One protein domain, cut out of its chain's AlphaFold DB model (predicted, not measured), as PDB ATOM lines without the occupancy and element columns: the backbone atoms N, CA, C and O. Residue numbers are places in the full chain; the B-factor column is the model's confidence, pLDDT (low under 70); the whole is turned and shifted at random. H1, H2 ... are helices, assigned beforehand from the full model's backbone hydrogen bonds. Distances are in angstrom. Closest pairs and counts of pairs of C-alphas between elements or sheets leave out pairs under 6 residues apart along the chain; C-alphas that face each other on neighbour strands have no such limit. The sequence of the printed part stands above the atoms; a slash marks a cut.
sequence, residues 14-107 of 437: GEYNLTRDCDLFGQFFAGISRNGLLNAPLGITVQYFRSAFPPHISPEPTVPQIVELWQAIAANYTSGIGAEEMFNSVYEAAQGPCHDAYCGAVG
ATOM      1  N   GLY A  14     -10.233   9.367   4.953       94.06
ATOM      2  CA  GLY A  14      -9.905   9.678   6.349       94.06
ATOM      3  C   GLY A  14      -9.294  11.068   6.586       94.06
ATOM      4  O   GLY A  14      -9.197  11.493   7.732       94.06
ATOM      5  N   GLU A  15      -8.881  11.789   5.539       95.81
ATOM      6  CA  GLU A  15      -8.330  13.148   5.659       95.81
ATOM      7  C   GLU A  15      -9.405  14.246   5.583       95.81
ATOM      8  O   GLU A  15      -9.117  15.409   5.880       95.81
ATOM      9  N   TYR A  16     -10.640  13.905   5.195       96.56
ATOM     10  CA  TYR A  16     -11.748  14.858   5.175       96.56
ATOM     11  C   TYR A  16     -12.246  15.099   6.599       96.56
ATOM     12  O   TYR A  16     -12.619  14.173   7.317       96.56
ATOM     13  N   ASN A  17     -12.334  16.366   6.994       97.25
ATOM     14  CA  ASN A  17     -12.947  16.738   8.261       97.25
ATOM     15  C   ASN A  17     -14.461  16.925   8.074       97.25
ATOM     16  O   ASN A  17     -14.939  18.042   7.870       97.25
ATOM     17  N   LEU A  18     -15.209  15.816   8.133       97.00
ATOM     18  CA  LEU A  18     -16.665  15.796   7.915       97.00
ATOM     19  C   LEU A  18     -17.441  16.654   8.929       97.00
ATOM     20  O   LEU A  18     -18.547  17.099   8.635       97.00
ATOM     21  N   THR A  19     -16.872  16.897  10.114       97.50
ATOM     22  CA  THR A  19     -17.528  17.615  11.217       97.50
ATOM     23  C   THR A  19     -17.142  19.090  11.306       97.50
ATOM     24  O   THR A  19     -17.561  19.778  12.235       97.50
ATOM     25  N   ARG A  20     -16.355  19.609  10.351       97.31
ATOM     26  CA  ARG A  20     -15.895  21.007  10.378       97.31
ATOM     27  C   ARG A  20     -17.043  22.014  10.281       97.31
ATOM     28  O   ARG A  20     -16.976  23.066  10.909       97.31
ATOM     29  N   ASP A  21     -18.054  21.703   9.479       97.81
ATOM     30  CA  ASP A  21     -19.251  22.522   9.288       97.81
ATOM     31  C   ASP A  21     -20.479  21.608   9.342       97.81
ATOM     32  O   ASP A  21     -20.860  20.981   8.349       97.81
ATOM     33  N   CYS A  22     -21.053  21.482  10.539       97.50
ATOM     34  CA  CYS A  22     -22.176  20.582  10.773       97.50
ATOM     35  C   CYS A  22     -23.452  21.007  10.035       97.50
ATOM     36  O   CYS A  22     -24.254  20.140   9.685       97.50
ATOM     37  N   ASP A  23     -23.626  22.296   9.729       96.56
ATOM     38  CA  ASP A  23     -24.781  22.778   8.970       96.56
ATOM     39  C   ASP A  23     -24.697  22.316   7.512       96.56
ATOM     40  O   ASP A  23     -25.669  21.776   6.970       96.56
ATOM     41  N   LEU A  24     -23.523  22.454   6.883       97.25
ATOM     42  CA  LEU A  24     -23.282  21.927   5.536       97.25
ATOM     43  C   LEU A  24     -23.317  20.396   5.504       97.25
ATOM     44  O   LEU A  24     -23.889  19.832   4.569       97.25
ATOM     45  N   PHE A  25     -22.762  19.728   6.522       97.38
ATOM     46  CA  PHE A  25     -22.869  18.274   6.687       97.38
ATOM     47  C   PHE A  25     -24.337  17.839   6.699       97.38
ATOM     48  O   PHE A  25     -24.747  16.981   5.909       97.38
ATOM     49  N   GLY A  26     -25.147  18.472   7.551       94.81
ATOM     50  CA  GLY A  26     -26.562  18.175   7.693       94.81
ATOM     51  C   GLY A  26     -27.315  18.378   6.385       94.81
ATOM     52  O   GLY A  26     -27.998  17.466   5.923       94.81
ATOM     53  N   GLN A  27     -27.143  19.532   5.734       94.19
ATOM     54  CA  GLN A  27     -27.795  19.838   4.456       94.19
ATOM     55  C   GLN A  27     -27.393  18.865   3.341       94.19
ATOM     56  O   GLN A  27     -28.251  18.416   2.572       94.19
ATOM     57  N   PHE A  28     -26.108  18.518   3.253       95.50
ATOM     58  CA  PHE A  28     -25.588  17.614   2.234       95.50
ATOM     59  C   PHE A  28     -26.134  16.195   2.405       95.50
ATOM     60  O   PHE A  28     -26.750  15.652   1.481       95.50
ATOM     61  N   PHE A  29     -25.981  15.608   3.595       94.38
ATOM     62  CA  PHE A  29     -26.430  14.239   3.844       94.38
ATOM     63  C   PHE A  29     -27.951  14.123   3.930       94.38
ATOM     64  O   PHE A  29     -28.493  13.129   3.450       94.38
ATOM     65  N   ALA A  30     -28.669  15.142   4.412       90.44
ATOM     66  CA  ALA A  30     -30.124  15.192   4.273       90.44
ATOM     67  C   ALA A  30     -30.541  15.229   2.796       90.44
ATOM     68  O   ALA A  30     -31.478  14.536   2.394       90.44
ATOM     69  N   GLY A  31     -29.823  15.990   1.963       89.81
ATOM     70  CA  GLY A  31     -30.008  16.017   0.514       89.81
ATOM     71  C   GLY A  31     -29.817  14.643  -0.131       89.81
ATOM     72  O   GLY A  31     -30.636  14.252  -0.965       89.81
ATOM     73  N   ILE A  32     -28.798  13.888   0.291       91.12
ATOM     74  CA  ILE A  32     -28.557  12.501  -0.142       91.12
ATOM     75  C   ILE A  32     -29.683  11.574   0.321       91.12
ATOM     76  O   ILE A  32     -30.228  10.829  -0.495       91.12
ATOM     77  N   SER A  33     -30.080  11.633   1.594       87.31
ATOM     78  CA  SER A  33     -31.177  10.821   2.137       87.31
ATOM     79  C   SER A  33     -32.510  11.096   1.426       87.31
ATOM     80  O   SER A  33     -33.326  10.189   1.269       87.31
ATOM     81  N   ARG A  34     -32.735  12.334   0.963       82.81
ATOM     82  CA  ARG A  34     -33.963  12.761   0.269       82.81
ATOM     83  C   ARG A  34     -33.972  12.452  -1.226       82.81
ATOM     84  O   ARG A  34     -34.984  11.994  -1.759       82.81
ATOM     85  N   ASN A  35     -32.874  12.739  -1.919       85.81
ATOM     86  CA  ASN A  35     -32.805  12.680  -3.381       85.81
ATOM     87  C   ASN A  35     -32.136  11.397  -3.902       85.81
ATOM     88  O   ASN A  35     -32.240  11.083  -5.091       85.81
ATOM     89  N   GLY A  36     -31.497  10.633  -3.015       87.12
ATOM     90  CA  GLY A  36     -30.581   9.556  -3.362       87.12
ATOM     91  C   GLY A  36     -29.169  10.085  -3.618       87.12
ATOM     92  O   GLY A  36     -28.967  11.261  -3.925       87.12
ATOM     93  N   LEU A  37     -28.187   9.187  -3.527       88.19
ATOM     94  CA  LEU A  37     -26.761   9.513  -3.624       88.19
ATOM     95  C   LEU A  37     -26.397  10.273  -4.910       88.19
ATOM     96  O   LEU A  37     -25.642  11.233  -4.879       88.19
ATOM     97  N   LEU A  38     -26.986   9.905  -6.049       86.81
ATOM     98  CA  LEU A  38     -26.658  10.522  -7.340       86.81
ATOM     99  C   LEU A  38     -27.270  11.917  -7.549       86.81
ATOM    100  O   LEU A  38     -26.862  12.623  -8.465       86.81
ATOM    101  N   ASN A  39     -28.221  12.328  -6.709       86.94
ATOM    102  CA  ASN A  39     -28.997  13.557  -6.901       86.94
ATOM    103  C   ASN A  39     -28.763  14.579  -5.776       86.94
ATOM    104  O   ASN A  39     -29.643  15.390  -5.476       86.94
ATOM    105  N   ALA A  40     -27.601  14.532  -5.119       88.38
ATOM    106  CA  ALA A  40     -27.230  15.532  -4.123       88.38
ATOM    107  C   ALA A  40     -27.200  16.946  -4.757       88.38
ATOM    108  O   ALA A  40     -26.647  17.103  -5.851       88.38
ATOM    109  N   PRO A  41     -27.779  17.982  -4.114       90.25
ATOM    110  CA  PRO A  41     -27.802  19.337  -4.663       90.25
ATOM    111  C   PRO A  41     -26.389  19.875  -4.901       90.25
ATOM    112  O   PRO A  41     -25.635  20.082  -3.953       90.25
ATOM    113  N   LEU A  42     -26.044  20.151  -6.162       93.06
ATOM    114  CA  LEU A  42     -24.662  20.431  -6.560       93.06
ATOM    115  C   LEU A  42     -24.016  21.591  -5.785       93.06
ATOM    116  O   LEU A  42     -22.855  21.500  -5.400       93.06
ATOM    117  N   GLY A  43     -24.772  22.664  -5.533       95.25
ATOM    118  CA  GLY A  43     -24.280  23.811  -4.767       95.25
ATOM    119  C   GLY A  43     -23.865  23.435  -3.342       95.25
ATOM    120  O   GLY A  43     -22.778  23.811  -2.910       95.25
ATOM    121  N   ILE A  44     -24.688  22.637  -2.656       95.81
ATOM    122  CA  ILE A  44     -24.409  22.153  -1.296       95.81
ATOM    123  C   ILE A  44     -23.259  21.147  -1.308       95.81
ATOM    124  O   ILE A  44     -22.367  21.252  -0.476       95.81
ATOM    125  N   THR A  45     -23.219  20.235  -2.286       95.94
ATOM    126  CA  THR A  45     -22.102  19.293  -2.470       95.94
ATOM    127  C   THR A  45     -20.768  20.031  -2.550       95.94
ATOM    128  O   THR A  45     -19.827  19.709  -1.830       95.94
ATOM    129  N   VAL A  46     -20.686  21.061  -3.395       97.31
ATOM    130  CA  VAL A  46     -19.454  21.838  -3.589       97.31
ATOM    131  C   VAL A  46     -19.053  22.582  -2.316       97.31
ATOM    132  O   VAL A  46     -17.879  22.571  -1.954       97.31
ATOM    133  N   GLN A  47     -20.008  23.217  -1.632       97.69
ATOM    134  CA  GLN A  47     -19.743  23.930  -0.380       97.69
ATOM    135  C   GLN A  47     -19.277  22.981   0.727       97.69
ATOM    136  O   GLN A  47     -18.288  23.273   1.397       97.69
ATOM    137  N   TYR A  48     -19.935  21.831   0.870       97.69
ATOM    138  CA  TYR A  48     -19.588  20.824   1.866       97.69
ATOM    139  C   TYR A  48     -18.187  20.245   1.644       97.69
ATOM    140  O   TYR A  48     -17.379  20.214   2.564       97.69
ATOM    141  N   PHE A  49     -17.837  19.840   0.419       97.44
ATOM    142  CA  PHE A  49     -16.492  19.310   0.169       97.44
ATOM    143  C   PHE A  49     -15.404  20.367   0.374       97.44
ATOM    144  O   PHE A  49     -14.355  20.052   0.930       97.44
ATOM    145  N   ARG A  50     -15.662  21.632   0.014       97.44
ATOM    146  CA  ARG A  50     -14.745  22.743   0.313       97.44
ATOM    147  C   ARG A  50     -14.497  22.925   1.802       97.44
ATOM    148  O   ARG A  50     -13.353  23.146   2.192       97.44
ATOM    149  N   SER A  51     -15.542  22.840   2.627       97.50
ATOM    150  CA  SER A  51     -15.371  22.934   4.077       97.50
ATOM    151  C   SER A  51     -14.639  21.703   4.621       97.50
ATOM    152  O   SER A  51     -13.728  21.850   5.438       97.50
ATOM    153  N   ALA A  52     -14.954  20.511   4.113       97.50
ATOM    154  CA  ALA A  52     -14.375  19.253   4.573       97.50
ATOM    155  C   ALA A  52     -12.911  19.028   4.146       97.50
ATOM    156  O   ALA A  52     -12.220  18.240   4.794       97.50
ATOM    157  N   PHE A  53     -12.414  19.691   3.093       97.75
ATOM    158  CA  PHE A  53     -11.028  19.516   2.649       97.75
ATOM    159  C   PHE A  53     -10.011  19.958   3.714       97.75
ATOM    160  O   PHE A  53     -10.197  20.984   4.386       97.75
ATOM    161  N   PRO A  54      -8.891  19.225   3.848       96.44
ATOM    162  CA  PRO A  54      -7.833  19.619   4.754       96.44
ATOM    163  C   PRO A  54      -7.159  20.920   4.274       96.44
ATOM    164  O   PRO A  54      -7.022  21.161   3.072       96.44
ATOM    165  N   PRO A  55      -6.693  21.776   5.202       94.94
ATOM    166  CA  PRO A  55      -6.254  23.141   4.892       94.94
ATOM    167  C   PRO A  55      -4.971  23.226   4.050       94.94
ATOM    168  O   PRO A  55      -4.616  24.309   3.599       94.94
ATOM    169  N   HIS A  56      -4.255  22.115   3.860       94.94
ATOM    170  CA  HIS A  56      -2.989  22.070   3.130       94.94
ATOM    171  C   HIS A  56      -3.151  21.801   1.623       94.94
ATOM    172  O   HIS A  56      -2.154  21.802   0.903       94.94
ATOM    173  N   ILE A  57      -4.373  21.575   1.129       95.00
ATOM    174  CA  ILE A  57      -4.613  21.394  -0.307       95.00
ATOM    175  C   ILE A  57      -4.484  22.747  -1.009       95.00
ATOM    176  O   ILE A  57      -5.300  23.648  -0.821       95.00
ATOM    177  N   SER A  58      -3.438  22.879  -1.826       92.44
ATOM    178  CA  SER A  58      -3.175  24.051  -2.656       92.44
ATOM    179  C   SER A  58      -2.705  23.608  -4.046       92.44
ATOM    180  O   SER A  58      -1.786  22.789  -4.130       92.44
ATOM    181  N   PRO A  59      -3.289  24.133  -5.140       94.38
ATOM    182  CA  PRO A  59      -4.402  25.088  -5.177       94.38
ATOM    183  C   PRO A  59      -5.734  24.473  -4.709       94.38
ATOM    184  O   PRO A  59      -5.898  23.255  -4.715       94.38
ATOM    185  N   GLU A  60      -6.689  25.318  -4.304       95.75
ATOM    186  CA  GLU A  60      -8.038  24.859  -3.944       95.75
ATOM    187  C   GLU A  60      -8.698  24.162  -5.152       95.75
ATOM    188  O   GLU A  60      -8.647  24.707  -6.264       95.75
ATOM    189  N   PRO A  61      -9.336  22.988  -4.971       96.62
ATOM    190  CA  PRO A  61     -10.002  22.292  -6.062       96.62
ATOM    191  C   PRO A  61     -11.080  23.155  -6.728       96.62
ATOM    192  O   PRO A  61     -11.912  23.803  -6.084       96.62
ATOM    193  N   THR A  62     -11.091  23.141  -8.057       97.38
ATOM    194  CA  THR A  62     -12.114  23.826  -8.852       97.38
ATOM    195  C   THR A  62     -13.476  23.143  -8.698       97.38
ATOM    196  O   THR A  62     -13.571  21.968  -8.350       97.38
ATOM    197  N   VAL A  63     -14.564  23.861  -9.005       97.00
ATOM    198  CA  VAL A  63     -15.920  23.285  -8.944       97.00
ATOM    199  C   VAL A  63     -16.029  21.982  -9.754       97.00
ATOM    200  O   VAL A  63     -16.464  20.995  -9.164       97.00
ATOM    201  N   PRO A  64     -15.591  21.904 -11.034       96.88
ATOM    202  CA  PRO A  64     -15.651  20.662 -11.809       96.88
ATOM    203  C   PRO A  64     -14.899  19.493 -11.166       96.88
ATOM    204  O   PRO A  64     -15.410  18.381 -11.173       96.88
ATOM    205  N   GLN A  65     -13.738  19.747 -10.553       96.69
ATOM    206  CA  GLN A  65     -12.944  18.728  -9.857       96.69
ATOM    207  C   GLN A  65     -13.675  18.141  -8.644       96.69
ATOM    208  O   GLN A  65     -13.596  16.938  -8.399       96.69
ATOM    209  N   ILE A  66     -14.421  18.971  -7.907       96.75
ATOM    210  CA  ILE A  66     -15.256  18.522  -6.785       96.75
ATOM    211  C   ILE A  66     -16.463  17.720  -7.289       96.75
ATOM    212  O   ILE A  66     -16.819  16.704  -6.694       96.75
ATOM    213  N   VAL A  67     -17.081  18.137  -8.402       95.06
ATOM    214  CA  VAL A  67     -18.180  17.375  -9.025       95.06
ATOM    215  C   VAL A  67     -17.695  15.998  -9.481       95.06
ATOM    216  O   VAL A  67     -18.356  14.997  -9.212       95.06
ATOM    217  N   GLU A  68     -16.537  15.950 -10.141       95.31
ATOM    218  CA  GLU A  68     -15.895  14.725 -10.621       95.31
ATOM    219  C   GLU A  68     -15.580  13.773  -9.456       95.31
ATOM    220  O   GLU A  68     -15.916  12.588  -9.506       95.31
ATOM    221  N   LEU A  69     -15.028  14.313  -8.361       94.62
ATOM    222  CA  LEU A  69     -14.791  13.576  -7.119       94.62
ATOM    223  C   LEU A  69     -16.089  12.985  -6.554       94.62
ATOM    224  O   LEU A  69     -16.134  11.798  -6.235       94.62
ATOM    225  N   TRP A  70     -17.154  13.783  -6.448       94.44
ATOM    226  CA  TRP A  70     -18.432  13.303  -5.921       94.44
ATOM    227  C   TRP A  70     -19.023  12.175  -6.771       94.44
ATOM    228  O   TRP A  70     -19.478  11.166  -6.233       94.44
ATOM    229  N   GLN A  71     -18.980  12.310  -8.097       93.44
ATOM    230  CA  GLN A  71     -19.445  11.268  -9.014       93.44
ATOM    231  C   GLN A  71     -18.638   9.975  -8.857       93.44
ATOM    232  O   GLN A  71     -19.226   8.892  -8.836       93.44
ATOM    233  N   ALA A  72     -17.317  10.078  -8.685       92.50
ATOM    234  CA  ALA A  72     -16.457   8.928  -8.426       92.50
ATOM    235  C   ALA A  72     -16.759   8.260  -7.074       92.50
ATOM    236  O   ALA A  72     -16.847   7.032  -7.007       92.50
ATOM    237  N   ILE A  73     -16.975   9.044  -6.009       91.44
ATOM    238  CA  ILE A  73     -17.390   8.534  -4.690       91.44
ATOM    239  C   ILE A  73     -18.735   7.811  -4.803       91.44
ATOM    240  O   ILE A  73     -18.863   6.674  -4.350       91.44
ATOM    241  N   ALA A  74     -19.722   8.427  -5.455       91.12
ATOM    242  CA  ALA A  74     -21.044   7.838  -5.620       91.12
ATOM    243  C   ALA A  74     -21.000   6.534  -6.436       91.12
ATOM    244  O   ALA A  74     -21.634   5.550  -6.051       91.12
ATOM    245  N   ALA A  75     -20.209   6.491  -7.514       90.19
ATOM    246  CA  ALA A  75     -20.010   5.287  -8.319       90.19
ATOM    247  C   ALA A  75     -19.341   4.159  -7.512       90.19
ATOM    248  O   ALA A  75     -19.822   3.023  -7.525       90.19
ATOM    249  N   ASN A  76     -18.282   4.472  -6.756       89.88
ATOM    250  CA  ASN A  76     -17.600   3.507  -5.888       89.88
ATOM    251  C   ASN A  76     -18.507   2.986  -4.766       89.88
ATOM    252  O   ASN A  76     -18.506   1.793  -4.470       89.88
ATOM    253  N   TYR A  77     -19.339   3.852  -4.184       87.00
ATOM    254  CA  TYR A  77     -20.323   3.434  -3.193       87.00
ATOM    255  C   TYR A  77     -21.327   2.441  -3.788       87.00
ATOM    256  O   TYR A  77     -21.594   1.398  -3.194       87.00
ATOM    257  N   THR A  78     -21.843   2.713  -4.994       86.56
ATOM    258  CA  THR A  78     -22.783   1.797  -5.665       86.56
ATOM    259  C   THR A  78     -22.162   0.458  -6.064       86.56
ATOM    260  O   THR A  78     -22.889  -0.527  -6.177       86.56
ATOM    261  N   SER A  79     -20.838   0.388  -6.235       88.00
ATOM    262  CA  SER A  79     -20.112  -0.864  -6.482       88.00
ATOM    263  C   SER A  79     -19.664  -1.581  -5.200       88.00
ATOM    264  O   SER A  79     -19.093  -2.668  -5.281       88.00
ATOM    265  N   GLY A  80     -19.933  -1.004  -4.021       86.00
ATOM    266  CA  GLY A  80     -19.573  -1.553  -2.709       86.00
ATOM    267  C   GLY A  80     -18.112  -1.332  -2.298       86.00
ATOM    268  O   GLY A  80     -17.711  -1.751  -1.213       86.00
ATOM    269  N   ILE A  81     -17.298  -0.665  -3.120       85.06
ATOM    270  CA  ILE A  81     -15.871  -0.457  -2.847       85.06
ATOM    271  C   ILE A  81     -15.699   0.755  -1.924       85.06
ATOM    272  O   ILE A  81     -15.897   1.895  -2.341       85.06
ATOM    273  N   GLY A  82     -15.282   0.524  -0.674       82.81
ATOM    274  CA  GLY A  82     -15.060   1.595   0.314       82.81
ATOM    275  C   GLY A  82     -16.347   2.202   0.887       82.81
ATOM    276  O   GLY A  82     -16.290   3.209   1.587       82.81
ATOM    277  N   ALA A  83     -17.502   1.589   0.607       86.62
ATOM    278  CA  ALA A  83     -18.794   2.033   1.121       86.62
ATOM    279  C   ALA A  83     -18.870   1.956   2.654       86.62
ATOM    280  O   ALA A  83     -19.467   2.829   3.268       86.62
ATOM    281  N   GLU A  84     -18.240   0.945   3.260       89.44
ATOM    282  CA  GLU A  84     -18.236   0.738   4.713       89.44
ATOM    283  C   GLU A  84     -17.497   1.854   5.460       89.44
ATOM    284  O   GLU A  84     -18.045   2.421   6.397       89.44
ATOM    285  N   GLU A  85     -16.294   2.225   5.012       90.50
ATOM    286  CA  GLU A  85     -15.517   3.312   5.623       90.50
ATOM    287  C   GLU A  85     -16.275   4.642   5.531       90.50
ATOM    288  O   GLU A  85     -16.466   5.325   6.535       90.50
ATOM    289  N   MET A  86     -16.795   4.962   4.341       88.25
ATOM    290  CA  MET A  86     -17.602   6.160   4.123       88.25
ATOM    291  C   MET A  86     -18.845   6.172   5.016       88.25
ATOM    292  O   MET A  86     -19.133   7.173   5.668       88.25
ATOM    293  N   PHE A  87     -19.577   5.057   5.057       89.50
ATOM    294  CA  PHE A  87     -20.796   4.929   5.846       89.50
ATOM    295  C   PHE A  87     -20.514   5.077   7.341       89.50
ATOM    296  O   PHE A  87     -21.222   5.828   8.004       89.50
ATOM    297  N   ASN A  88     -19.465   4.433   7.853       93.38
ATOM    298  CA  ASN A  88     -19.095   4.510   9.263       93.38
ATOM    299  C   ASN A  88     -18.700   5.938   9.658       93.38
ATOM    300  O   ASN A  88     -19.231   6.440  10.641       93.38
ATOM    301  N   SER A  89     -17.879   6.643   8.869       93.50
ATOM    302  CA  SER A  89     -17.511   8.036   9.188       93.50
ATOM    303  C   SER A  89     -18.711   8.987   9.156       93.50
ATOM    304  O   SER A  89     -18.825   9.880   9.994       93.50
ATOM    305  N   VAL A  90     -19.623   8.809   8.193       93.50
ATOM    306  CA  VAL A  90     -20.852   9.613   8.105       93.50
ATOM    307  C   VAL A  90     -21.781   9.305   9.273       93.50
ATOM    308  O   VAL A  90     -22.346  10.222   9.863       93.50
ATOM    309  N   TYR A  91     -21.923   8.031   9.627       93.38
ATOM    310  CA  TYR A  91     -22.734   7.597  10.756       93.38
ATOM    311  C   TYR A  91     -22.183   8.125  12.085       93.38
ATOM    312  O   TYR A  91     -22.939   8.693  12.866       93.38
ATOM    313  N   GLU A  92     -20.871   8.028  12.307       95.31
ATOM    314  CA  GLU A  92     -20.195   8.585  13.484       95.31
ATOM    315  C   GLU A  92     -20.367  10.107  13.576       95.31
ATOM    316  O   GLU A  92     -20.686  10.626  14.646       95.31
ATOM    317  N   ALA A  93     -20.230  10.836  12.464       95.38
ATOM    318  CA  ALA A  93     -20.451  12.282  12.438       95.38
ATOM    319  C   ALA A  93     -21.920  12.657  12.721       95.38
ATOM    320  O   ALA A  93     -22.178  13.603  13.472       95.38
ATOM    321  N   ALA A  94     -22.872  11.900  12.162       92.81
ATOM    322  CA  ALA A  94     -24.309  12.111  12.339       92.81
ATOM    323  C   ALA A  94     -24.829  11.691  13.726       92.81
ATOM    324  O   ALA A  94     -25.838  12.219  14.182       92.81
ATOM    325  N   GLN A  95     -24.187  10.739  14.404       91.44
ATOM    326  CA  GLN A  95     -24.516  10.385  15.791       91.44
ATOM    327  C   GLN A  95     -23.735  11.195  16.825       91.44
ATOM    328  O   GLN A  95     -24.140  11.263  17.980       91.44
ATOM    329  N   GLY A  96     -22.604  11.766  16.422       94.31
ATOM    330  CA  GLY A  96     -21.722  12.529  17.285       94.31
ATOM    331  C   GLY A  96     -21.897  14.041  17.095       94.31
ATOM    332  O   GLY A  96     -22.988  14.561  17.322       94.31
ATOM    333  N   PRO A  97     -20.841  14.782  16.703       96.00
ATOM    334  CA  PRO A  97     -20.839  16.246  16.762       96.00
ATOM    335  C   PRO A  97     -21.888  16.950  15.896       96.00
ATOM    336  O   PRO A  97     -22.291  18.060  16.231       96.00
ATOM    337  N   CYS A  98     -22.313  16.341  14.786       96.19
ATOM    338  CA  CYS A  98     -23.226  16.969  13.830       96.19
ATOM    339  C   CYS A  98     -24.661  16.439  13.916       96.19
ATOM    340  O   CYS A  98     -25.435  16.628  12.974       96.19
ATOM    341  N   HIS A  99     -25.020  15.792  15.027       91.50
ATOM    342  CA  HIS A  99     -26.333  15.188  15.225       91.50
ATOM    343  C   HIS A  99     -27.489  16.172  15.021       91.50
ATOM    344  O   HIS A  99     -28.321  15.966  14.137       91.50
ATOM    345  N   ASP A 100     -27.495  17.282  15.760       89.50
ATOM    346  CA  ASP A 100     -28.595  18.251  15.733       89.50
ATOM    347  C   ASP A 100     -28.774  18.883  14.344       89.50
ATOM    348  O   ASP A 100     -29.892  19.008  13.841       89.50
ATOM    349  N   ALA A 101     -27.665  19.236  13.685       92.06
ATOM    350  CA  ALA A 101     -27.687  19.829  12.352       92.06
ATOM    351  C   ALA A 101     -28.153  18.826  11.285       92.06
ATOM    352  O   ALA A 101     -28.932  19.179  10.398       92.06
ATOM    353  N   TYR A 102     -27.733  17.559  11.385       91.69
ATOM    354  CA  TYR A 102     -28.210  16.494  10.504       91.69
ATOM    355  C   TYR A 102     -29.702  16.219  10.704       91.69
ATOM    356  O   TYR A 102     -30.458  16.245   9.732       91.69
ATOM    357  N   CYS A 103     -30.154  16.024  11.942       86.69
ATOM    358  CA  CYS A 103     -31.560  15.768  12.255       86.69
ATOM    359  C   CYS A 103     -32.469  16.940  11.858       86.69
ATOM    360  O   CYS A 103     -33.508  16.726  11.221       86.69
ATOM    361  N   GLY A 104     -32.045  18.176  12.144       85.00
ATOM    362  CA  GLY A 104     -32.734  19.391  11.714       85.00
ATOM    363  C   GLY A 104     -32.810  19.505  10.189       85.00
ATOM    364  O   GLY A 104     -33.877  19.786   9.639       85.00
ATOM    365  N   ALA A 105     -31.720  19.199   9.481       88.94
ATOM    366  CA  ALA A 105     -31.685  19.241   8.023       88.94
ATOM    367  C   ALA A 105     -32.515  18.131   7.365       88.94
ATOM    368  O   ALA A 105     -33.145  18.396   6.338       88.94
ATOM    369  N   VAL A 106     -32.561  16.917   7.934       86.88
ATOM    370  CA  VAL A 106     -33.438  15.818   7.476       86.88
ATOM    371  C   VAL A 106     -34.910  16.177   7.673       86.88
ATOM    372  O   VAL A 106     -35.761  15.718   6.904       86.88
ATOM    373  N   GLY A 107     -35.214  17.092   8.596       79.62
ATOM    374  CA  GLY A 107     -36.571  17.570   8.836       79.62
ATOM    375  C   GLY A 107     -37.429  16.488   9.479       79.62
ATOM    376  O   GLY A 107     -38.591  16.313   9.107       79.62
TER     377      GLY A 107
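What this domain is: This is residues 14 to 107 of the 437 residues of an uncharacterized protein of Aspergillus lentulus (UniProt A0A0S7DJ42). Look first for H3, the longest helix, and H4, which meet near their ends as a wide V; the helical hairpin of H1 and H2 lies across the V's open side, and the short H5 packs on H1 near the far end of H4. The ring is loosely joined at H4, which is near H1, H3 and H5 but touches no helix. The printed part has 94 residues with five named helices, H1 to H5 in chain order, and no named strand: all helix. It is compact and rounded, with a radius of gyration of the C-alphas of 12.6 A and spans of 34 by 29 by 23 A.

How they stand to each other: Begin at H3, residues 63 to 78, which with residues 63 to 70 alone touches H2, residues 42 to 52, about perpendicular at 89 degrees; their closest C-alphas, Val 46 and Ile 66, are 6.2 A apart. H1, residues 22 to 35, touches H2 with residues 24 to 28 alone, opposite ways at a steep tilt of 39 degrees, closest at the C-alphas of Leu 24 and Tyr 48, 5.3 A. H5, residues 99 to 106, touches H1 the same way, with the closest C-alphas, Gly 26 and Tyr 102, 3.7 A apart. H4, residues 83 to 95, is close to H3 but not clearly touching, closest at the C-alphas of Tyr 77 and Ala 83, 4.8 A. H1 and H3 are apart. In each of the five helices every O i to N i+4 pair is within hydrogen-bond range.

Where its parts are: Find C-alpha 63 at (-15.920, 23.285, -8.944); from there H3 runs 22.8 A to C-alpha 78. H1 starts at C-alpha 22, (-22.176, 20.582, 10.773), and spans 19.4 A; H4 spans 17.8 A, H2 15.2 A and H5 10.5 A, ending at C-alpha 106, (-33.438, 15.818, 7.476).

The domain as a whole: The C-alphas farthest apart, Ser 58 and Gly 107, are 35.9 A from each other. The printed part has no cut and no long link. No printed residue is under 70 in pLDDT.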